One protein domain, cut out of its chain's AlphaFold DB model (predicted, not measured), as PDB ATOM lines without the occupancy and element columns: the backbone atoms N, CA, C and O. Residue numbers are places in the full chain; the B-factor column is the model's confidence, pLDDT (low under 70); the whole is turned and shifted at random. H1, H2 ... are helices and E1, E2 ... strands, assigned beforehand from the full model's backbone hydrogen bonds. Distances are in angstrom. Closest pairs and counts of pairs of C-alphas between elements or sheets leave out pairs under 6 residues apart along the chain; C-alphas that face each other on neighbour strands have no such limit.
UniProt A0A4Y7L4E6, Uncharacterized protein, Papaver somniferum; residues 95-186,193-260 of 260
ATOM      1  N   THR A  95     230.795 279.692 205.503       84.38
ATOM      2  CA  THR A  95     230.611 279.805 206.945       84.38
ATOM      3  C   THR A  95     229.115 279.879 207.236       84.38
ATOM      4  O   THR A  95     228.322 280.303 206.386       84.38
ATOM      5  N   LYS A  96     228.690 279.456 208.435       90.50
ATOM      6  CA  LYS A  96     227.265 279.490 208.821       90.50
ATOM      7  C   LYS A  96     226.600 280.849 208.503       90.50
ATOM      8  O   LYS A  96     225.554 280.826 207.854       90.50
ATOM      9  N   PRO A  97     227.223 282.011 208.805       89.75
ATOM     10  CA  PRO A  97     226.640 283.316 208.481       89.75
ATOM     11  C   PRO A  97     226.461 283.562 206.978       89.75
ATOM     12  O   PRO A  97     225.445 284.109 206.558       89.75
ATOM     13  N   ILE A  98     227.419 283.132 206.150       88.81
ATOM     14  CA  ILE A  98     227.344 283.304 204.692       88.81
ATOM     15  C   ILE A  98     226.203 282.454 204.121       88.81
ATOM     16  O   ILE A  98     225.421 282.949 203.307       88.81
ATOM     17  N   LYS A  99     226.044 281.205 204.582       91.06
ATOM     18  CA  LYS A  99     224.922 280.338 204.172       91.06
ATOM     19  C   LYS A  99     223.575 280.942 204.550       91.06
ATOM     20  O   LYS A  99     222.648 280.956 203.741       91.06
ATOM     21  N   GLU A 100     223.464 281.456 205.771       93.44
ATOM     22  CA  GLU A 100     222.246 282.111 206.245       93.44
ATOM     23  C   GLU A 100     221.909 283.354 205.422       93.44
ATOM     24  O   GLU A 100     220.752 283.521 205.028       93.44
ATOM     25  N   LEU A 101     222.913 284.175 205.096       91.69
ATOM     26  CA  LEU A 101     222.747 285.344 204.241       91.69
ATOM     27  C   LEU A 101     222.277 284.948 202.835       91.69
ATOM     28  O   LEU A 101     221.282 285.492 202.358       91.69
ATOM     29  N   LYS A 102     222.921 283.961 202.197       92.19
ATOM     30  CA  LYS A 102     222.502 283.438 200.883       92.19
ATOM     31  C   LYS A 102     221.040 282.980 200.913       92.19
ATOM     32  O   LYS A 102     220.223 283.416 200.102       92.19
ATOM     33  N   ASN A 103     220.688 282.162 201.905       93.50
ATOM     34  CA  ASN A 103     219.330 281.649 202.086       93.50
ATOM     35  C   ASN A 103     218.316 282.759 202.376       93.50
ATOM     36  O   ASN A 103     217.147 282.656 202.003       93.50
ATOM     37  N   PHE A 104     218.719 283.810 203.085       94.19
ATOM     38  CA  PHE A 104     217.876 284.973 203.314       94.19
ATOM     39  C   PHE A 104     217.616 285.734 202.012       94.19
ATOM     40  O   PHE A 104     216.454 285.966 201.690       94.19
ATOM     41  N   LEU A 105     218.657 286.059 201.243       93.31
ATOM     42  CA  LEU A 105     218.534 286.820 199.996       93.31
ATOM     43  C   LEU A 105     217.653 286.102 198.968       93.31
ATOM     44  O   LEU A 105     216.771 286.724 198.379       93.31
ATOM     45  N   LEU A 106     217.819 284.783 198.823       93.38
ATOM     46  CA  LEU A 106     216.989 283.966 197.932       93.38
ATOM     47  C   LEU A 106     215.514 283.931 198.355       93.38
ATOM     48  O   LEU A 106     214.637 283.912 197.498       93.38
ATOM     49  N   ARG A 107     215.225 283.938 199.662       93.44
ATOM     50  CA  ARG A 107     213.846 284.003 200.183       93.44
ATOM     51  C   ARG A 107     213.251 285.410 200.112       93.44
ATOM     52  O   ARG A 107     212.036 285.554 200.024       93.44
ATOM     53  N   ALA A 108     214.089 286.435 200.223       92.38
ATOM     54  CA  ALA A 108     213.676 287.833 200.222       92.38
ATOM     55  C   ALA A 108     213.346 288.341 198.810       92.38
ATOM     56  O   ALA A 108     212.480 289.206 198.668       92.38
ATOM     57  N   CYS A 109     214.009 287.803 197.784       91.62
ATOM     58  CA  CYS A 109     213.773 288.156 196.391       91.62
ATOM     59  C   CYS A 109     212.431 287.583 195.901       91.62
ATOM     60  O   CYS A 109     212.208 286.373 195.923       91.62
ATOM     61  N   LYS A 110     211.516 288.464 195.478       87.94
ATOM     62  CA  LYS A 110     210.176 288.098 194.980       87.94
ATOM     63  C   LYS A 110     210.056 288.160 193.456       87.94
ATOM     64  O   LYS A 110     209.102 287.619 192.902       87.94
ATOM     65  N   GLU A 111     210.998 288.822 192.789       89.19
ATOM     66  CA  GLU A 111     211.013 288.987 191.337       89.19
ATOM     67  C   GLU A 111     211.569 287.741 190.660       89.19
ATOM     68  O   GLU A 111     212.754 287.428 190.770       89.19
ATOM     69  N   LYS A 112     210.702 287.029 189.936       86.00
ATOM     70  CA  LYS A 112     211.052 285.764 189.273       86.00
ATOM     71  C   LYS A 112     212.209 285.923 188.285       86.00
ATOM     72  O   LYS A 112     213.049 285.031 188.209       86.00
ATOM     73  N   ASP A 113     212.279 287.070 187.615       88.44
ATOM     74  CA  ASP A 113     213.305 287.371 186.613       88.44
ATOM     75  C   ASP A 113     214.698 287.542 187.243       88.44
ATOM     76  O   ASP A 113     215.708 287.187 186.638       88.44
ATOM     77  N   ILE A 114     214.765 288.009 188.496       90.31
ATOM     78  CA  ILE A 114     216.024 288.272 189.214       90.31
ATOM     79  C   ILE A 114     216.463 287.065 190.047       90.31
ATOM     80  O   ILE A 114     217.659 286.791 190.146       90.31
ATOM     81  N   VAL A 115     215.522 286.301 190.619       91.31
ATOM     82  CA  VAL A 115     215.823 285.131 191.470       91.31
ATOM     83  C   VAL A 115     216.738 284.127 190.762       91.31
ATOM     84  O   VAL A 115     217.618 283.551 191.407       91.31
ATOM     85  N   GLY A 116     216.558 283.920 189.452       89.69
ATOM     86  CA  GLY A 116     217.418 283.041 188.652       89.69
ATOM     87  C   GLY A 116     218.871 283.520 188.622       89.69
ATOM     88  O   GLY A 116     219.776 282.777 189.005       89.69
ATOM     89  N   GLY A 117     219.090 284.787 188.257       89.44
ATOM     90  CA  GLY A 117     220.424 285.397 188.238       89.44
ATOM     91  C   GLY A 117     221.067 285.464 189.625       89.44
ATOM     92  O   GLY A 117     222.248 285.162 189.779       89.44
ATOM     93  N   LEU A 118     220.280 285.774 190.659       92.06
ATOM     94  CA  LEU A 118     220.736 285.779 192.048       92.06
ATOM     95  C   LEU A 118     221.201 284.386 192.501       92.06
ATOM     96  O   LEU A 118     222.237 284.266 193.150       92.06
ATOM     97  N   ARG A 119     220.462 283.326 192.149       93.00
ATOM     98  CA  ARG A 119     220.837 281.938 192.461       93.00
ATOM     99  C   ARG A 119     222.151 281.545 191.794       93.00
ATOM    100  O   ARG A 119     222.993 280.948 192.461       93.00
ATOM    101  N   MET A 120     222.324 281.905 190.525       91.94
ATOM    102  CA  MET A 120     223.557 281.655 189.781       91.94
ATOM    103  C   MET A 120     224.745 282.382 190.430       91.94
ATOM    104  O   MET A 120     225.774 281.763 190.691       91.94
ATOM    105  N   LEU A 121     224.587 283.662 190.785       91.38
ATOM    106  CA  LEU A 121     225.640 284.467 191.419       91.38
ATOM    107  C   LEU A 121     226.018 283.978 192.826       91.38
ATOM    108  O   LEU A 121     227.192 283.979 193.180       91.38
ATOM    109  N   LEU A 122     225.051 283.543 193.639       90.44
ATOM    110  CA  LEU A 122     225.317 283.099 195.015       90.44
ATOM    111  C   LEU A 122     225.836 281.655 195.124       90.44
ATOM    112  O   LEU A 122     226.412 281.306 196.160       90.44
ATOM    113  N   ASN A 123     225.626 280.830 194.091       89.56
ATOM    114  CA  ASN A 123     225.996 279.412 194.082       89.56
ATOM    115  C   ASN A 123     227.050 279.105 193.009       89.56
ATOM    116  O   ASN A 123     228.229 278.995 193.327       89.56
ATOM    117  N   GLU A 124     226.637 278.981 191.745       88.81
ATOM    118  CA  GLU A 124     227.477 278.497 190.634       88.81
ATOM    119  C   GLU A 124     228.658 279.428 190.337       88.81
ATOM    120  O   GLU A 124     229.769 278.975 190.074       88.81
ATOM    121  N   GLN A 125     228.425 280.738 190.411       88.56
ATOM    122  CA  GLN A 125     229.411 281.778 190.120       88.56
ATOM    123  C   GLN A 125     229.920 282.471 191.387       88.56
ATOM    124  O   GLN A 125     230.473 283.564 191.307       88.56
ATOM    125  N   ALA A 126     229.787 281.842 192.559       86.62
ATOM    126  CA  ALA A 126     230.136 282.468 193.837       86.62
ATOM    127  C   ALA A 126     231.601 282.937 193.925       86.62
ATOM    128  O   ALA A 126     231.901 283.862 194.674       86.62
ATOM    129  N   GLN A 127     232.513 282.330 193.158       87.56
ATOM    130  CA  GLN A 127     233.914 282.759 193.086       87.56
ATOM    131  C   GLN A 127     234.091 284.120 192.385       87.56
ATOM    132  O   GLN A 127     234.957 284.897 192.776       87.56
ATOM    133  N   ASP A 128     233.223 284.439 191.417       91.44
ATOM    134  CA  ASP A 128     233.267 285.687 190.645       91.44
ATOM    135  C   ASP A 128     232.594 286.849 191.402       91.44
ATOM    136  O   ASP A 128     232.552 287.977 190.896       91.44
ATOM    137  N   VAL A 129     232.016 286.595 192.581       93.44
ATOM    138  CA  VAL A 129     231.206 287.569 193.318       93.44
ATOM    139  C   VAL A 129     231.957 288.098 194.535       93.44
ATOM    140  O   VAL A 129     232.272 287.362 195.469       93.44
ATOM    141  N   GLY A 130     232.184 289.409 194.549       93.69
ATOM    142  CA  GLY A 130     232.673 290.136 195.715       93.69
ATOM    143  C   GLY A 130     231.503 290.651 196.547       93.69
ATOM    144  O   GLY A 130     230.701 291.444 196.060       93.69
ATOM    145  N   LEU A 131     231.383 290.234 197.807       93.38
ATOM    146  CA  LEU A 131     230.415 290.838 198.727       93.38
ATOM    147  C   LEU A 131     231.010 292.130 199.296       93.38
ATOM    148  O   LEU A 131     231.983 292.080 200.046       93.38
ATOM    149  N   LEU A 132     230.420 293.274 198.959       93.50
ATOM    150  CA  LEU A 132     230.873 294.575 199.437       93.50
ATOM    151  C   LEU A 132     229.997 295.021 200.614       93.50
ATOM    152  O   LEU A 132     228.804 295.291 200.470       93.50
ATOM    153  N   VAL A 133     230.612 295.067 201.797       90.12
ATOM    154  CA  VAL A 133     229.968 295.448 203.058       90.12
ATOM    155  C   VAL A 133     230.452 296.834 203.451       90.12
ATOM    156  O   VAL A 133     231.619 297.016 203.785       90.12
ATOM    157  N   ILE A 134     229.545 297.805 203.429       87.44
ATOM    158  CA  ILE A 134     229.844 299.192 203.782       87.44
ATOM    159  C   ILE A 134     229.115 299.523 205.079       87.44
ATOM    160  O   ILE A 134     227.914 299.289 205.224       87.44
ATOM    161  N   LYS A 135     229.855 300.069 206.044       85.38
ATOM    162  CA  LYS A 135     229.303 300.583 207.291       85.38
ATOM    163  C   LYS A 135     229.821 301.989 207.511       85.38
ATOM    164  O   LYS A 135     231.017 302.197 207.680       85.38
ATOM    165  N   HIS A 136     228.896 302.928 207.594       80.94
ATOM    166  CA  HIS A 136     229.223 304.295 207.953       80.94
ATOM    167  C   HIS A 136     229.264 304.469 209.461       80.94
ATOM    168  O   HIS A 136     228.445 303.919 210.205       80.94
ATOM    169  N   VAL A 137     230.208 305.295 209.890       82.00
ATOM    170  CA  VAL A 137     230.159 305.957 211.187       82.00
ATOM    171  C   VAL A 137     229.407 307.278 211.032       82.00
ATOM    172  O   VAL A 137     229.438 307.916 209.979       82.00
ATOM    173  N   ASN A 138     228.697 307.687 212.076       76.75
ATOM    174  CA  ASN A 138     228.025 308.980 212.098       76.75
ATOM    175  C   ASN A 138     229.025 310.122 211.870       76.75
ATOM    176  O   ASN A 138     230.140 310.072 212.382       76.75
ATOM    177  N   ASN A 139     228.594 311.170 211.162       80.62
ATOM    178  CA  ASN A 139     229.392 312.369 210.873       80.62
ATOM    179  C   ASN A 139     230.675 312.105 210.064       80.62
ATOM    180  O   ASN A 139     231.625 312.879 210.157       80.62
ATOM    181  N   PHE A 140     230.714 311.029 209.275       82.69
ATOM    182  CA  PHE A 140     231.811 310.803 208.340       82.69
ATOM    183  C   PHE A 140     231.831 311.910 207.266       82.69
ATOM    184  O   PHE A 140     230.789 312.147 206.645       82.69
ATOM    185  N   PRO A 141     232.965 312.602 207.051       87.12
ATOM    186  CA  PRO A 141     233.056 313.670 206.061       87.12
ATOM    187  C   PRO A 141     232.912 313.090 204.643       87.12
ATOM    188  O   PRO A 141     233.663 312.178 204.278       87.12
ATOM    189  N   PRO A 142     231.946 313.572 203.838       85.19
ATOM    190  CA  PRO A 142     231.667 313.008 202.520       85.19
ATOM    191  C   PRO A 142     232.862 313.123 201.569       85.19
ATOM    192  O   PRO A 142     233.045 312.257 200.724       85.19
ATOM    193  N   GLU A 143     233.738 314.113 201.749       89.75
ATOM    194  CA  GLU A 143     234.941 314.330 200.937       89.75
ATOM    195  C   GLU A 143     235.923 313.150 200.997       89.75
ATOM    196  O   GLU A 143     236.737 312.971 200.090       89.75
ATOM    197  N   LEU A 144     235.836 312.318 202.041       90.69
ATOM    198  CA  LEU A 144     236.652 311.115 202.183       90.69
ATOM    199  C   LEU A 144     236.064 309.886 201.476       90.69
ATOM    200  O   LEU A 144     236.774 308.891 201.335       90.69
ATOM    201  N   LEU A 145     234.814 309.926 200.998       90.44
ATOM    202  CA  LEU A 145     234.206 308.779 200.314       90.44
ATOM    203  C   LEU A 145     234.931 308.427 199.003       90.44
ATOM    204  O   LEU A 145     235.319 307.266 198.856       90.44
ATOM    205  N   PRO A 146     235.197 309.362 198.065       94.12
ATOM    206  CA  PRO A 146     235.886 309.020 196.826       94.12
ATOM    207  C   PRO A 146     237.281 308.417 197.038       94.12
ATOM    208  O   PRO A 146     237.535 307.349 196.473       94.12
ATOM    209  N   PRO A 147     238.192 309.006 197.848       94.69
ATOM    210  CA  PRO A 147     239.501 308.400 198.062       94.69
ATOM    211  C   PRO A 147     239.398 307.042 198.766       94.69
ATOM    212  O   PRO A 147     240.167 306.146 198.429       94.69
ATOM    213  N   LEU A 148     238.423 306.841 199.662       93.06
ATOM    214  CA  LEU A 148     238.205 305.551 200.322       93.06
ATOM    215  C   LEU A 148     237.843 304.447 199.317       93.06
ATOM    216  O   LEU A 148     238.470 303.387 199.312       93.06
ATOM    217  N   TYR A 149     236.877 304.697 198.427       95.00
ATOM    218  CA  TYR A 149     236.520 303.727 197.386       95.00
ATOM    219  C   TYR A 149     237.646 303.520 196.374       95.00
ATOM    220  O   TYR A 149     237.839 302.404 195.890       95.00
ATOM    221  N   ASN A 150     238.411 304.566 196.055       95.25
ATOM    222  CA  ASN A 150     239.573 304.443 195.180       95.25
ATOM    223  C   ASN A 150     240.612 303.490 195.769       95.25
ATOM    224  O   ASN A 150     241.044 302.577 195.073       95.25
ATOM    225  N   ILE A 151     240.965 303.662 197.045       96.50
ATOM    226  CA  ILE A 151     241.912 302.780 197.736       96.50
ATOM    227  C   ILE A 151     241.381 301.346 197.755       96.50
ATOM    228  O   ILE A 151     242.070 300.451 197.276       96.50
ATOM    229  N   LEU A 152     240.131 301.141 198.185       95.56
ATOM    230  CA  LEU A 152     239.517 299.812 198.267       95.56
ATOM    231  C   LEU A 152     239.583 299.049 196.936       95.56
ATOM    232  O   LEU A 152     240.046 297.911 196.879       95.56
ATOM    233  N   PHE A 153     239.118 299.661 195.845       95.88
ATOM    234  CA  PHE A 153     239.100 298.981 194.550       95.88
ATOM    235  C   PHE A 153     240.499 298.836 193.942       95.88
ATOM    236  O   PHE A 153     240.741 297.865 193.225       95.88
ATOM    237  N   ASN A 154     241.424 299.751 194.241       95.81
ATOM    238  CA  ASN A 154     242.818 299.621 193.825       95.81
ATOM    239  C   ASN A 154     243.511 298.457 194.536       95.81
ATOM    240  O   ASN A 154     244.225 297.705 193.879       95.81
ATOM    241  N   GLU A 155     243.287 298.281 195.838       96.25
ATOM    242  CA  GLU A 155     243.820 297.149 196.601       96.25
ATOM    243  C   GLU A 155     243.273 295.825 196.074       96.25
ATOM    244  O   GLU A 155     244.047 294.918 195.782       96.25
ATOM    245  N   VAL A 156     241.960 295.730 195.835       94.81
ATOM    246  CA  VAL A 156     241.359 294.527 195.237       94.81
ATOM    247  C   VAL A 156     241.934 294.258 193.843       94.81
ATOM    248  O   VAL A 156     242.256 293.118 193.518       94.81
ATOM    249  N   ALA A 157     242.112 295.292 193.016       94.12
ATOM    250  CA  ALA A 157     242.703 295.146 191.689       94.12
ATOM    251  C   ALA A 157     244.181 294.726 191.739       94.12
ATOM    252  O   ALA A 157     244.632 293.990 190.862       94.12
ATOM    253  N   GLN A 158     244.938 295.181 192.740       95.06
ATOM    254  CA  GLN A 158     246.314 294.744 192.975       95.06
ATOM    255  C   GLN A 158     246.346 293.291 193.451       95.06
ATOM    256  O   GLN A 158     247.033 292.475 192.840       95.06
ATOM    257  N   ALA A 159     245.538 292.939 194.450       94.44
ATOM    258  CA  ALA A 159     245.413 291.574 194.945       94.44
ATOM    259  C   ALA A 159     245.005 290.605 193.825       94.44
ATOM    260  O   ALA A 159     245.594 289.541 193.689       94.44
ATOM    261  N   ALA A 160     244.099 291.003 192.928       93.75
ATOM    262  CA  ALA A 160     243.695 290.191 191.779       93.75
ATOM    263  C   ALA A 160     244.825 289.906 190.768       93.75
ATOM    264  O   ALA A 160     244.704 288.959 189.991       93.75
ATOM    265  N   LYS A 161     245.909 290.701 190.749       93.94
ATOM    266  CA  LYS A 161     247.093 290.430 189.910       93.94
ATOM    267  C   LYS A 161     247.972 289.328 190.493       93.94
ATOM    268  O   LYS A 161     248.539 288.560 189.726       93.94
ATOM    269  N   HIS A 162     248.086 289.271 191.818       90.31
ATOM    270  CA  HIS A 162     248.928 288.302 192.523       90.31
ATOM    271  C   HIS A 162     248.161 287.014 192.856       90.31
ATOM    272  O   HIS A 162     248.692 285.919 192.710       90.31
ATOM    273  N   GLU A 163     246.885 287.141 193.219       91.50
ATOM    274  CA  GLU A 163     246.007 286.065 193.677       91.50
ATOM    275  C   GLU A 163     244.650 286.095 192.940       91.50
ATOM    276  O   GLU A 163     243.587 286.362 193.524       91.50
ATOM    277  N   PRO A 164     244.639 285.815 191.623       86.62
ATOM    278  CA  PRO A 164     243.433 285.918 190.803       86.62
ATOM    279  C   PRO A 164     242.316 284.965 191.247       86.62
ATOM    280  O   PRO A 164     241.145 285.269 191.038       86.62
ATOM    281  N   THR A 165     242.649 283.843 191.886       86.31
ATOM    282  CA  THR A 165     241.679 282.854 192.382       86.31
ATOM    283  C   THR A 165     240.748 283.423 193.458       86.31
ATOM    284  O   THR A 165     239.608 282.976 193.588       86.31
ATOM    285  N   TYR A 166     241.207 284.413 194.231       86.25
ATOM    286  CA  TYR A 166     240.459 284.929 195.379       86.25
ATOM    287  C   TYR A 166     239.811 286.290 195.126       86.25
ATOM    288  O   TYR A 166     238.700 286.515 195.621       86.25
ATOM    289  N   PHE A 167     240.470 287.153 194.342       89.62
ATOM    290  CA  PHE A 167     240.125 288.575 194.209       89.62
ATOM    291  C   PHE A 167     239.625 288.995 192.818       89.62
ATOM    292  O   PHE A 167     239.277 290.160 192.612       89.62
ATOM    293  N   LYS A 168     239.558 288.081 191.843       93.31
ATOM    294  CA  LYS A 168     239.062 288.400 190.496       93.31
ATOM    295  C   LYS A 168     237.533 288.363 190.434       93.31
ATOM    296  O   LYS A 168     236.935 287.427 189.913       93.31
ATOM    297  N   PHE A 169     236.898 289.423 190.916       94.88
ATOM    298  CA  PHE A 169     235.441 289.547 190.881       94.88
ATOM    299  C   PHE A 169     234.935 290.092 189.541       94.88
ATOM    300  O   PHE A 169     235.464 291.066 189.001       94.88
ATOM    301  N   LYS A 170     233.864 289.496 189.014       95.69
ATOM    302  CA  LYS A 170     233.087 290.034 187.887       95.69
ATOM    303  C   LYS A 170     231.937 290.913 188.362       95.69
ATOM    304  O   LYS A 170     231.565 291.846 187.652       95.69
ATOM    305  N   VAL A 171     231.379 290.618 189.536       96.19
ATOM    306  CA  VAL A 171     230.226 291.321 190.104       96.19
ATOM    307  C   VAL A 171     230.477 291.613 191.579       96.19
ATOM    308  O   VAL A 171     230.936 290.750 192.320       96.19
ATOM    309  N   TYR A 172     230.133 292.820 192.010       96.44
ATOM    310  CA  TYR A 172     230.035 293.196 193.409       96.44
ATOM    311  C   TYR A 172     228.573 293.167 193.840       96.44
ATOM    312  O   TYR A 172     227.721 293.778 193.193       96.44
ATOM    313  N   LEU A 173     228.282 292.456 194.927       95.62
ATOM    314  CA  LEU A 173     226.962 292.420 195.543       95.62
ATOM    315  C   LEU A 173     226.954 293.334 196.767       95.62
ATOM    316  O   LEU A 173     227.804 293.196 197.647       95.62
ATOM    317  N   LEU A 174     225.985 294.244 196.825       95.00
ATOM    318  CA  LEU A 174     225.830 295.212 197.906       95.00
ATOM    319  C   LEU A 174     224.430 295.118 198.499       95.00
ATOM    320  O   LEU A 174     223.458 294.848 197.792       95.00
ATOM    321  N   ILE A 175     224.328 295.379 199.800       94.19
ATOM    322  CA  ILE A 175     223.055 295.483 200.509       94.19
ATOM    323  C   ILE A 175     223.068 296.797 201.276       94.19
ATOM    324  O   ILE A 175     223.891 296.977 202.171       94.19
ATOM    325  N   THR A 176     222.137 297.688 200.956       93.44
ATOM    326  CA  THR A 176     221.965 298.959 201.666       93.44
ATOM    327  C   THR A 176     220.540 299.116 202.188       93.44
ATOM    328  O   THR A 176     219.621 298.372 201.831       93.44
ATOM    329  N   ARG A 177     220.350 300.081 203.083       92.25
ATOM    330  CA  ARG A 177     219.050 300.486 203.602       92.25
ATOM    331  C   ARG A 177     218.564 301.700 202.823       92.25
ATOM    332  O   ARG A 177     219.279 302.682 202.690       92.25
ATOM    333  N   ILE A 178     217.307 301.658 202.403       92.69
ATOM    334  CA  ILE A 178     216.610 302.777 201.768       92.69
ATOM    335  C   ILE A 178     215.252 302.996 202.436       92.69
ATOM    336  O   ILE A 178     214.757 302.151 203.193       92.69
ATOM    337  N   TYR A 179     214.618 304.119 202.124       91.62
ATOM    338  CA  TYR A 179     213.236 304.385 202.500       91.62
ATOM    339  C   TYR A 179     212.387 304.597 201.248       91.62
ATOM    340  O   TYR A 179     212.719 305.422 200.401       91.62
ATOM    341  N   LYS A 180     211.281 303.855 201.148       90.38
ATOM    342  CA  LYS A 180     210.244 304.053 200.124       90.38
ATOM    343  C   LYS A 180     209.019 304.706 200.750       90.38
ATOM    344  O   LYS A 180     208.754 304.500 201.939       90.38
ATOM    345  N   LEU A 181     208.273 305.492 199.981       85.69
ATOM    346  CA  LEU A 181     207.030 306.088 200.462       85.69
ATOM    347  C   LEU A 181     206.004 304.987 200.786       85.69
ATOM    348  O   LEU A 181     205.824 304.023 200.053       85.69
ATOM    349  N   ASN A 182     205.329 305.113 201.920       78.25
ATOM    350  CA  ASN A 182     204.277 304.205 202.332       78.25
ATOM    351  C   ASN A 182     202.983 304.557 201.591       78.25
ATOM    352  O   ASN A 182     202.262 305.483 201.964       78.25
ATOM    353  N   ASN A 183     202.665 303.769 200.572       66.00
ATOM    354  CA  ASN A 183     201.470 303.962 199.757       66.00
ATOM    355  C   ASN A 183     200.158 303.509 200.418       66.00
ATOM    356  O   ASN A 183     199.101 303.624 199.805       66.00
ATOM    357  N   ALA A 184     200.174 303.082 201.687       59.28
ATOM    358  CA  ALA A 184     198.961 302.705 202.423       59.28
ATOM    359  C   ALA A 184     197.904 303.831 202.522       59.28
ATOM    360  O   ALA A 184     196.723 303.537 202.691       59.28
ATOM    361  N   ASN A 185     198.306 305.102 202.376       52.09
ATOM    362  CA  ASN A 185     197.412 306.265 202.459       52.09
ATOM    363  C   ASN A 185     197.042 306.878 201.091       52.09
ATOM    364  O   ASN A 185     196.254 307.824 201.039       52.09
ATOM    365  N   GLN A 186     197.587 306.368 199.981       54.84
ATOM    366  CA  GLN A 186     197.253 306.838 198.634       54.84
ATOM    367  C   GLN A 186     195.975 306.122 198.172       54.84
ATOM    368  O   GLN A 186     195.952 304.916 197.930       54.84
ATOM    369  N   SER A 193     203.470 301.956 188.548       44.53
ATOM    370  CA  SER A 193     204.401 300.855 188.770       44.53
ATOM    371  C   SER A 193     205.307 301.174 189.967       44.53
ATOM    372  O   SER A 193     205.664 302.332 190.180       44.53
ATOM    373  N   ASP A 194     205.716 300.147 190.723       51.44
ATOM    374  CA  ASP A 194     206.643 300.233 191.880       51.44
ATOM    375  C   ASP A 194     207.982 300.938 191.540       51.44
ATOM    376  O   ASP A 194     208.750 301.318 192.421       51.44
ATOM    377  N   SER A 195     208.254 301.162 190.250       52.78
ATOM    378  CA  SER A 195     209.428 301.859 189.722       52.78
ATOM    379  C   SER A 195     209.402 303.390 189.854       52.78
ATOM    380  O   SER A 195     210.449 304.001 189.667       52.78
ATOM    381  N   ASP A 196     208.250 304.022 190.116       57.12
ATOM    382  CA  ASP A 196     208.106 305.499 190.124       57.12
ATOM    383  C   ASP A 196     207.891 306.082 191.539       57.12
ATOM    384  O   ASP A 196     207.589 307.265 191.715       57.12
ATOM    385  N   GLU A 197     208.012 305.250 192.578       70.62
ATOM    386  CA  GLU A 197     207.954 305.713 193.965       70.62
ATOM    387  C   GLU A 197     209.271 306.409 194.355       70.62
ATOM    388  O   GLU A 197     210.349 305.860 194.118       70.62
ATOM    389  N   PRO A 198     209.227 307.593 194.998       81.75
ATOM    390  CA  PRO A 198     210.440 308.290 195.398       81.75
ATOM    391  C   PRO A 198     211.209 307.469 196.440       81.75
ATOM    392  O   PRO A 198     210.699 307.176 197.528       81.75
ATOM    393  N   ILE A 199     212.450 307.116 196.102       89.62
ATOM    394  CA  ILE A 199     213.397 306.446 196.995       89.62
ATOM    395  C   ILE A 199     214.220 307.510 197.716       89.62
ATOM    396  O   ILE A 199     214.790 308.403 197.092       89.62
ATOM    397  N   ILE A 200     214.309 307.391 199.037       91.62
ATOM    398  CA  ILE A 200     215.265 308.146 199.843       91.62
ATOM    399  C   ILE A 200     216.428 307.216 200.168       91.62
ATOM    400  O   ILE A 200     216.265 306.223 200.889       91.62
ATOM    401  N   TYR A 201     217.599 307.557 199.640       91.12
ATOM    402  CA  TYR A 201     218.858 306.909 199.985       91.12
ATOM    403  C   TYR A 201     219.364 307.436 201.323       91.12
ATOM    404  O   TYR A 201     219.268 308.632 201.607       91.12
ATOM    405  N   VAL A 202     219.877 306.528 202.151       88.62
ATOM    406  CA  VAL A 202     220.547 306.896 203.402       88.62
ATOM    407  C   VAL A 202     221.887 307.539 203.062       88.62
ATOM    408  O   VAL A 202     222.197 308.613 203.563       88.62
ATOM    409  N   TRP A 203     222.649 306.943 202.148       88.50
ATOM    410  CA  TRP A 203     223.961 307.444 201.755       88.50
ATOM    411  C   TRP A 203     223.966 307.906 200.293       88.50
ATOM    412  O   TRP A 203     223.311 307.274 199.461       88.50
ATOM    413  N   PRO A 204     224.641 309.022 199.959       86.94
ATOM    414  CA  PRO A 204     224.648 309.565 198.600       86.94
ATOM    415  C   PRO A 204     225.248 308.599 197.562       86.94
ATOM    416  O   PRO A 204     224.769 308.527 196.436       86.94
ATOM    417  N   GLU A 205     226.255 307.811 197.931       91.88
ATOM    418  CA  GLU A 205     226.875 306.800 197.068       91.88
ATOM    419  C   GLU A 205     225.917 305.677 196.662       91.88
ATOM    420  O   GLU A 205     226.069 305.115 195.576       91.88
ATOM    421  N   ASP A 206     224.913 305.368 197.488       92.75
ATOM    422  CA  ASP A 206     223.939 304.317 197.191       92.75
ATOM    423  C   ASP A 206     223.108 304.673 195.954       92.75
ATOM    424  O   ASP A 206     222.700 303.785 195.208       92.75
ATOM    425  N   GLU A 207     222.894 305.968 195.698       93.06
ATOM    426  CA  GLU A 207     222.231 306.452 194.486       93.06
ATOM    427  C   GLU A 207     223.063 306.124 193.238       93.06
ATOM    428  O   GLU A 207     222.535 305.620 192.243       93.06
ATOM    429  N   VAL A 208     224.381 306.337 193.313       95.19
ATOM    430  CA  VAL A 208     225.320 306.031 192.224       95.19
ATOM    431  C   VAL A 208     225.411 304.521 192.007       95.19
ATOM    432  O   VAL A 208     225.340 304.050 190.869       95.19
ATOM    433  N   PHE A 209     225.508 303.739 193.088       96.06
ATOM    434  CA  PHE A 209     225.479 302.280 193.003       96.06
ATOM    435  C   PHE A 209     224.191 301.784 192.356       96.06
ATOM    436  O   PHE A 209     224.254 300.965 191.439       96.06
ATOM    437  N   HIS A 210     223.033 302.296 192.777       95.44
ATOM    438  CA  HIS A 210     221.749 301.877 192.230       95.44
ATOM    439  C   HIS A 210     221.662 302.193 190.735       95.44
ATOM    440  O   HIS A 210     221.325 301.313 189.944       95.44
ATOM    441  N   LYS A 211     222.056 303.402 190.324       95.44
ATOM    442  CA  LYS A 211     222.060 303.820 188.917       95.44
ATOM    443  C   LYS A 211     222.934 302.927 188.028       95.44
ATOM    444  O   LYS A 211     222.571 302.657 186.886       95.44
ATOM    445  N   LEU A 212     224.092 302.490 188.525       96.56
ATOM    446  CA  LEU A 212     225.042 301.680 187.752       96.56
ATOM    447  C   LEU A 212     224.785 300.171 187.855       96.56
ATOM    448  O   LEU A 212     225.365 299.395 187.086       96.56
ATOM    449  N   SER A 213     223.923 299.739 188.772       96.19
ATOM    450  CA  SER A 213     223.617 298.327 188.988       96.19
ATOM    451  C   SER A 213     222.962 297.692 187.768       96.19
ATOM    452  O   SER A 213     222.170 298.312 187.065       96.19
ATOM    453  N   SER A 214     223.308 296.435 187.496       93.75
ATOM    454  CA  SER A 214     222.729 295.679 186.381       93.75
ATOM    455  C   SER A 214     221.347 295.126 186.730       93.75
ATOM    456  O   SER A 214     220.483 295.035 185.866       93.75
ATOM    457  N   TRP A 215     221.122 294.801 188.001       94.12
ATOM    458  CA  TRP A 215     219.804 294.502 188.548       94.12
ATOM    459  C   TRP A 215     219.765 294.896 190.021       94.12
ATOM    460  O   TRP A 215     220.799 294.922 190.701       94.12
ATOM    461  N   THR A 216     218.565 295.186 190.512       94.94
ATOM    462  CA  THR A 216     218.309 295.479 191.920       94.94
ATOM    463  C   THR A 216     216.991 294.858 192.350       94.94
ATOM    464  O   THR A 216     216.101 294.661 191.532       94.94
ATOM    465  N   PHE A 217     216.857 294.533 193.633       94.81
ATOM    466  CA  PHE A 217     215.554 294.200 194.208       94.81
ATOM    467  C   PHE A 217     215.452 294.732 195.631       94.81
ATOM    468  O   PHE A 217     216.460 294.952 196.312       94.81
ATOM    469  N   THR A 218     214.219 294.915 196.101       94.06
ATOM    470  CA  THR A 218     213.957 295.426 197.450       94.06
ATOM    471  C   THR A 218     213.226 294.419 198.323       94.06
ATOM    472  O   THR A 218     212.417 293.620 197.853       94.06
ATOM    473  N   PHE A 219     213.492 294.463 199.626       93.44
ATOM    474  CA  PHE A 219     212.814 293.632 200.617       93.44
ATOM    475  C   PHE A 219     212.457 294.445 201.869       93.44
ATOM    476  O   PHE A 219     213.165 295.384 202.229       93.44
ATOM    477  N   PRO A 220     211.344 294.139 202.555       91.94
ATOM    478  CA  PRO A 220     210.920 294.910 203.720       91.94
ATOM    479  C   PRO A 220     211.831 294.671 204.929       91.94
ATOM    480  O   PRO A 220     212.098 293.524 205.292       91.94
ATOM    481  N   LEU A 221     212.243 295.749 205.607       89.62
ATOM    482  CA  LEU A 221     212.964 295.662 206.879       89.62
ATOM    483  C   LEU A 221     211.996 295.737 208.060       89.62
ATOM    484  O   LEU A 221     211.049 296.525 208.076       89.62
ATOM    485  N   ARG A 222     212.264 294.940 209.098       79.31
ATOM    486  CA  ARG A 222     211.520 294.973 210.365       79.31
ATOM    487  C   ARG A 222     212.086 296.083 211.255       79.31
ATOM    488  O   ARG A 222     212.778 295.817 212.227       79.31
ATOM    489  N   SER A 223     211.839 297.335 210.889       71.12
ATOM    490  CA  SER A 223     212.231 298.511 211.672       71.12
ATOM    491  C   SER A 223     210.985 299.327 211.983       71.12
ATOM    492  O   SER A 223     210.175 299.572 211.091       71.12
ATOM    493  N   ARG A 224     210.834 299.774 213.236       64.94
ATOM    494  CA  ARG A 224     209.772 300.726 213.582       64.94
ATOM    495  C   ARG A 224     210.094 302.070 212.909       64.94
ATOM    496  O   ARG A 224     211.238 302.512 213.027       64.94
ATOM    497  N   PRO A 225     209.158 302.687 212.170       60.69
ATOM    498  CA  PRO A 225     209.371 304.021 211.625       60.69
ATOM    499  C   PRO A 225     209.456 305.041 212.769       60.69
ATOM    500  O   PRO A 225     208.716 304.949 213.750       60.69
ATOM    501  N   THR A 226     210.380 305.991 212.658       65.50
ATOM    502  CA  THR A 226     210.467 307.168 213.533       65.50
ATOM    503  C   THR A 226     209.304 308.124 213.257       65.50
ATOM    504  O   THR A 226     208.722 308.105 212.173       65.50
ATOM    505  N   ASP A 227     208.974 308.979 214.229       65.00
ATOM    506  CA  ASP A 227     207.778 309.837 214.192       65.00
ATOM    507  C   ASP A 227     207.729 310.779 212.968       65.00
ATOM    508  O   ASP A 227     206.661 311.049 212.423       65.00
ATOM    509  N   GLU A 228     208.900 311.192 212.480       65.81
ATOM    510  CA  GLU A 228     209.092 312.059 211.308       65.81
ATOM    511  C   GLU A 228     209.019 311.299 209.966       65.81
ATOM    512  O   GLU A 228     208.754 311.885 208.920       65.81
ATOM    513  N   MET A 229     209.212 309.976 209.990       70.62
ATOM    514  CA  MET A 229     209.201 309.084 208.823       70.62
ATOM    515  C   MET A 229     207.976 308.164 208.802       70.62
ATOM    516  O   MET A 229     207.997 307.123 208.152       70.62
ATOM    517  N   LYS A 230     206.879 308.530 209.474       73.25
ATOM    518  CA  LYS A 230     205.628 307.739 209.497       73.25
ATOM    519  C   LYS A 230     205.122 307.349 208.107       73.25
ATOM    520  O   LYS A 230     204.560 306.270 207.927       73.25
ATOM    521  N   ASN A 231     205.351 308.220 207.128       82.56
ATOM    522  CA  ASN A 231     204.952 308.008 205.741       82.56
ATOM    523  C   ASN A 231     205.989 307.234 204.925       82.56
ATOM    524  O   ASN A 231     205.781 307.070 203.735       82.56
ATOM    525  N   TYR A 232     207.087 306.766 205.514       84.88
ATOM    526  CA  TYR A 232     208.138 306.037 204.819       84.88
ATOM    527  C   TYR A 232     208.350 304.663 205.440       84.88
ATOM    528  O   TYR A 232     208.418 304.492 206.658       84.88
ATOM    529  N   LYS A 233     208.481 303.659 204.580       88.88
ATOM    530  CA  LYS A 233     208.764 302.289 204.974       88.88
ATOM    531  C   LYS A 233     210.255 302.000 204.786       88.88
ATOM    532  O   LYS A 233     210.768 302.197 203.683       88.88
ATOM    533  N   PRO A 234     210.957 301.510 205.823       90.88
ATOM    534  CA  PRO A 234     212.335 301.069 205.679       90.88
ATOM    535  C   PRO A 234     212.391 299.783 204.848       90.88
ATOM    536  O   PRO A 234     211.715 298.792 205.146       90.88
ATOM    537  N   MET A 235     213.227 299.797 203.818       92.94
ATOM    538  CA  MET A 235     213.448 298.683 202.902       92.94
ATOM    539  C   MET A 235     214.949 298.398 202.809       92.94
ATOM    540  O   MET A 235     215.779 299.290 202.978       92.94
ATOM    541  N   GLY A 236     215.300 297.143 202.569       93.69
ATOM    542  CA  GLY A 236     216.629 296.744 202.138       93.69
ATOM    543  C   GLY A 236     216.660 296.749 200.619       93.69
ATOM    544  O   GLY A 236     215.693 296.315 199.990       93.69
ATOM    545  N   LEU A 237     217.741 297.255 200.048       94.75
ATOM    546  CA  LEU A 237     218.012 297.273 198.618       94.75
ATOM    547  C   LEU A 237     219.240 296.405 198.365       94.75
ATOM    548  O   LEU A 237     220.288 296.630 198.968       94.75
ATOM    549  N   VAL A 238     219.091 295.414 197.492       95.75
ATOM    550  CA  VAL A 238     220.194 294.571 197.022       95.75
ATOM    551  C   VAL A 238     220.564 295.012 195.622       95.75
ATOM    552  O   VAL A 238     219.682 295.203 194.787       95.75
ATOM    553  N   MET A 239     221.860 295.166 195.381       95.88
ATOM    554  CA  MET A 239     222.406 295.725 194.153       95.88
ATOM    555  C   MET A 239     223.527 294.846 193.623       95.88
ATOM    556  O   MET A 239     224.427 294.478 194.381       95.88
ATOM    557  N   ALA A 240     223.486 294.534 192.330       96.00
ATOM    558  CA  ALA A 240     224.585 293.879 191.637       96.00
ATOM    559  C   ALA A 240     225.272 294.851 190.683       96.00
ATOM    560  O   ALA A 240     224.703 295.263 189.668       96.00
ATOM    561  N   LEU A 241     226.520 295.180 190.998       96.81
ATOM    562  CA  LEU A 241     227.366 296.049 190.198       96.81
ATOM    563  C   LEU A 241     228.396 295.216 189.437       96.81
ATOM    564  O   LEU A 241     229.188 294.496 190.034       96.81
ATOM    565  N   GLU A 242     228.453 295.349 188.119       96.81
ATOM    566  CA  GLU A 242     229.544 294.754 187.343       96.81
ATOM    567  C   GLU A 242     230.881 295.433 187.658       96.81
ATOM    568  O   GLU A 242     230.986 296.659 187.642       96.81
ATOM    569  N   ALA A 243     231.940 294.645 187.845       95.94
ATOM    570  CA  ALA A 243     233.277 295.149 188.156       95.94
ATOM    571  C   ALA A 243     233.807 296.132 187.093       95.94
ATOM    572  O   ALA A 243     234.533 297.071 187.409       95.94
ATOM    573  N   LYS A 244     233.374 295.985 185.834       96.94
ATOM    574  CA  LYS A 244     233.707 296.904 184.731       96.94
ATOM    575  C   LYS A 244     233.166 298.324 184.934       96.94
ATOM    576  O   LYS A 244     233.702 299.259 184.351       96.94
ATOM    577  N   LYS A 245     232.108 298.489 185.736       97.06
ATOM    578  CA  LYS A 245     231.467 299.781 186.019       97.06
ATOM    579  C   LYS A 245     232.091 300.509 187.213       97.06
ATOM    580  O   LYS A 245     231.759 301.668 187.437       97.06
ATOM    581  N   VAL A 246     233.019 299.881 187.943       96.38
ATOM    582  CA  VAL A 246     233.708 300.489 189.097       96.38
ATOM    583  C   VAL A 246     234.413 301.812 188.748       96.38
ATOM    584  O   VAL A 246     234.213 302.780 189.479       96.38
ATOM    585  N   PRO A 247     235.152 301.943 187.627       96.62
ATOM    586  CA  PRO A 247     235.764 303.226 187.267       96.62
ATOM    587  C   PRO A 247     234.731 304.324 186.981       96.62
ATOM    588  O   PRO A 247     234.970 305.497 187.259       96.62
ATOM    589  N   THR A 248     233.572 303.959 186.425       97.38
ATOM    590  CA  THR A 248     232.458 304.893 186.207       97.38
ATOM    591  C   THR A 248     231.854 305.323 187.540       97.38
ATOM    592  O   THR A 248     231.641 306.513 187.744       97.38
ATOM    593  N   PHE A 249     231.659 304.380 188.466       96.56
ATOM    594  CA  PHE A 249     231.205 304.661 189.827       96.56
ATOM    595  C   PHE A 249     232.127 305.660 190.538       96.56
ATOM    596  O   PHE A 249     231.646 306.668 191.044       96.56
ATOM    597  N   GLN A 250     233.444 305.435 190.516       95.25
ATOM    598  CA  GLN A 250     234.420 306.328 191.157       95.25
ATOM    599  C   GLN A 250     234.338 307.762 190.608       95.25
ATOM    600  O   GLN A 250     234.379 308.725 191.371       95.25
ATOM    601  N   LYS A 251     234.171 307.910 189.287       96.06
ATOM    602  CA  LYS A 251     234.006 309.220 188.640       96.06
ATOM    603  C   LYS A 251     232.692 309.894 189.030       96.06
ATOM    604  O   LYS A 251     232.707 311.064 189.392       96.06
ATOM    605  N   GLU A 252     231.574 309.170 188.971       95.56
ATOM    606  CA  GLU A 252     230.263 309.726 189.323       95.56
ATOM    607  C   GLU A 252     230.183 310.111 190.804       95.56
ATOM    608  O   GLU A 252     229.657 311.172 191.126       95.56
ATOM    609  N   LEU A 253     230.767 309.306 191.697       94.44
ATOM    610  CA  LEU A 253     230.849 309.622 193.120       94.44
ATOM    611  C   LEU A 253     231.685 310.884 193.375       94.44
ATOM    612  O   LEU A 253     231.278 311.748 194.150       94.44
ATOM    613  N   GLN A 254     232.828 311.023 192.694       93.94
ATOM    614  CA  GLN A 254     233.652 312.229 192.781       93.94
ATOM    615  C   GLN A 254     232.872 313.472 192.331       93.94
ATOM    616  O   GLN A 254     232.933 314.505 193.000       93.94
ATOM    617  N   SER A 255     232.131 313.382 191.223       93.81
ATOM    618  CA  SER A 255     231.282 314.475 190.736       93.81
ATOM    619  C   SER A 255     230.177 314.823 191.732       93.81
ATOM    620  O   SER A 255     230.004 315.995 192.049       93.81
ATOM    621  N   LEU A 256     229.492 313.817 192.283       90.50
ATOM    622  CA  LEU A 256     228.396 314.006 193.235       90.50
ATOM    623  C   LEU A 256     228.830 314.789 194.481       90.50
ATOM    624  O   LEU A 256     228.081 315.631 194.967       90.50
ATOM    625  N   ILE A 257     230.041 314.524 194.974       89.75
ATOM    626  CA  ILE A 257     230.591 315.155 196.183       89.75
ATOM    627  C   ILE A 257     231.242 316.507 195.882       89.75
ATOM    628  O   ILE A 257     231.271 317.392 196.728       89.75
ATOM    629  N   SER A 258     231.736 316.711 194.661       87.12
ATOM    630  CA  SER A 258     232.268 318.018 194.253       87.12
ATOM    631  C   SER A 258     231.154 319.043 193.987       87.12
ATOM    632  O   SER A 258     231.403 320.245 194.021       87.12
ATOM    633  N   GLU A 259     229.934 318.583 193.694       79.00
ATOM    634  CA  GLU A 259     228.758 319.427 193.439       79.00
ATOM    635  C   GLU A 259     227.932 319.756 194.701       79.00
ATOM    636  O   GLU A 259     227.019 320.588 194.629       79.00
ATOM    637  N   SER A 260     228.217 319.101 195.834       62.22
ATOM    638  CA  SER A 260     227.463 319.200 197.094       62.22
ATOM    639  C   SER A 260     227.957 320.278 198.050       62.22
ATOM    640  O   SER A 260     227.082 320.930 198.678       62.22
TER     641      SER A 260
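What this domain is: This is residues 95 to 186 and 193 to 260 of the 260 residues of an uncharacterized protein of Papaver somniferum (UniProt A0A4Y7L4E6). A strongly twisted sheet, with the long antiparallel strands E2 and E5 at its core, curls round helix H5 on one face, while the helical hairpin H1 and H2 lies over the opposite face with H2. H6, which follows straight on from E5, packs on H5 and only grazes the sheet; H3 packs on H6, the two side by side and running opposite ways, and H3 is off the sheet. The printed part has 160 residues with six named helices and five named strands, in the order H1 H2 E1 H3 H4 E2 E3 H5 E4 E5 H6. The sheet is branched and mixed, and the class is mixed, helices and strands. The whole is compact, with a radius of gyration of the C-alphas of 16.8 A, and spans 55 by 39 by 29 A.

Where its parts are: Find C-alpha 96 at (227.265, 279.490, 208.821); from there H1 runs 18.1 A to residue 108. H2 is residues 112 to 122, 15.6 A, and E1 residues 129 to 132. H3, residues 142 to 162, covers 31.8 A; H4 is residues 164 to 167. Look at C-alpha 171, (230.226, 291.321, 190.104), where E2 begins; it runs 29.4 A to residue 181 and bends by 58 degrees at 177. E3 is residues 199 to 201, H5 204 to 212, E4 215 to 220, and E5 232 to 242, 29.8 A. H6, residues 243 to 258, 23.7 A, ends at C-alpha 258, (232.268, 318.018, 194.253).

How they stand to each other: Start at E2, with E1, parallel, and E3, antiparallel, on one side and E5, antiparallel, on the other: look for N 130 and O 171 at 2.9 A, N 179 and O 200 at 2.9 A, and N 174 and O 239 at 2.9 A. E4 and E5 form a hairpin, with N 219 and O 236 at 2.9 A. E1, H3 H4 and E2 make a strand-helix-strand unit, two parallel strands with helices between, its crossover right-handed. H2 and H5 are on opposite faces; H2 has a height over the sheet of 9.6 A. H1 touches H2 with residues 102 to 106 alone, closest C-alphas Lys 102 and Leu 122 at 6.5 A. H5 touches H6 at a steep tilt of 38 degrees, closest C-alphas Glu 205 and Leu 253 at 6.3 A. H3 touches H6 at a shallow tilt of 20 degrees, opposite ways, closest C-alphas Pro 146 and Gln 254 at 5.6 A. H4 touches H3, closest C-alphas Ala 160 and Phe 167 at 4.6 A. H1 has every O i to N i+4 pair within hydrogen-bond range, H2 5 of 7, H3 13 of 17, H5 4 of 5 and H6 10 of 12; H4 is too short for such a pair.

The domain as a whole: The C-alphas of His 162 and Asn 185 are the two farthest apart, 55.5 A. Residues 187 to 192 are not printed, and C-alphas 186 and 193 are 13.6 A apart across this cut. The link from E4 to E5 is long, with 11 residues. The pLDDT is under 70 at residues 183 to 186, 193 to 196, 224 to 228 and 260.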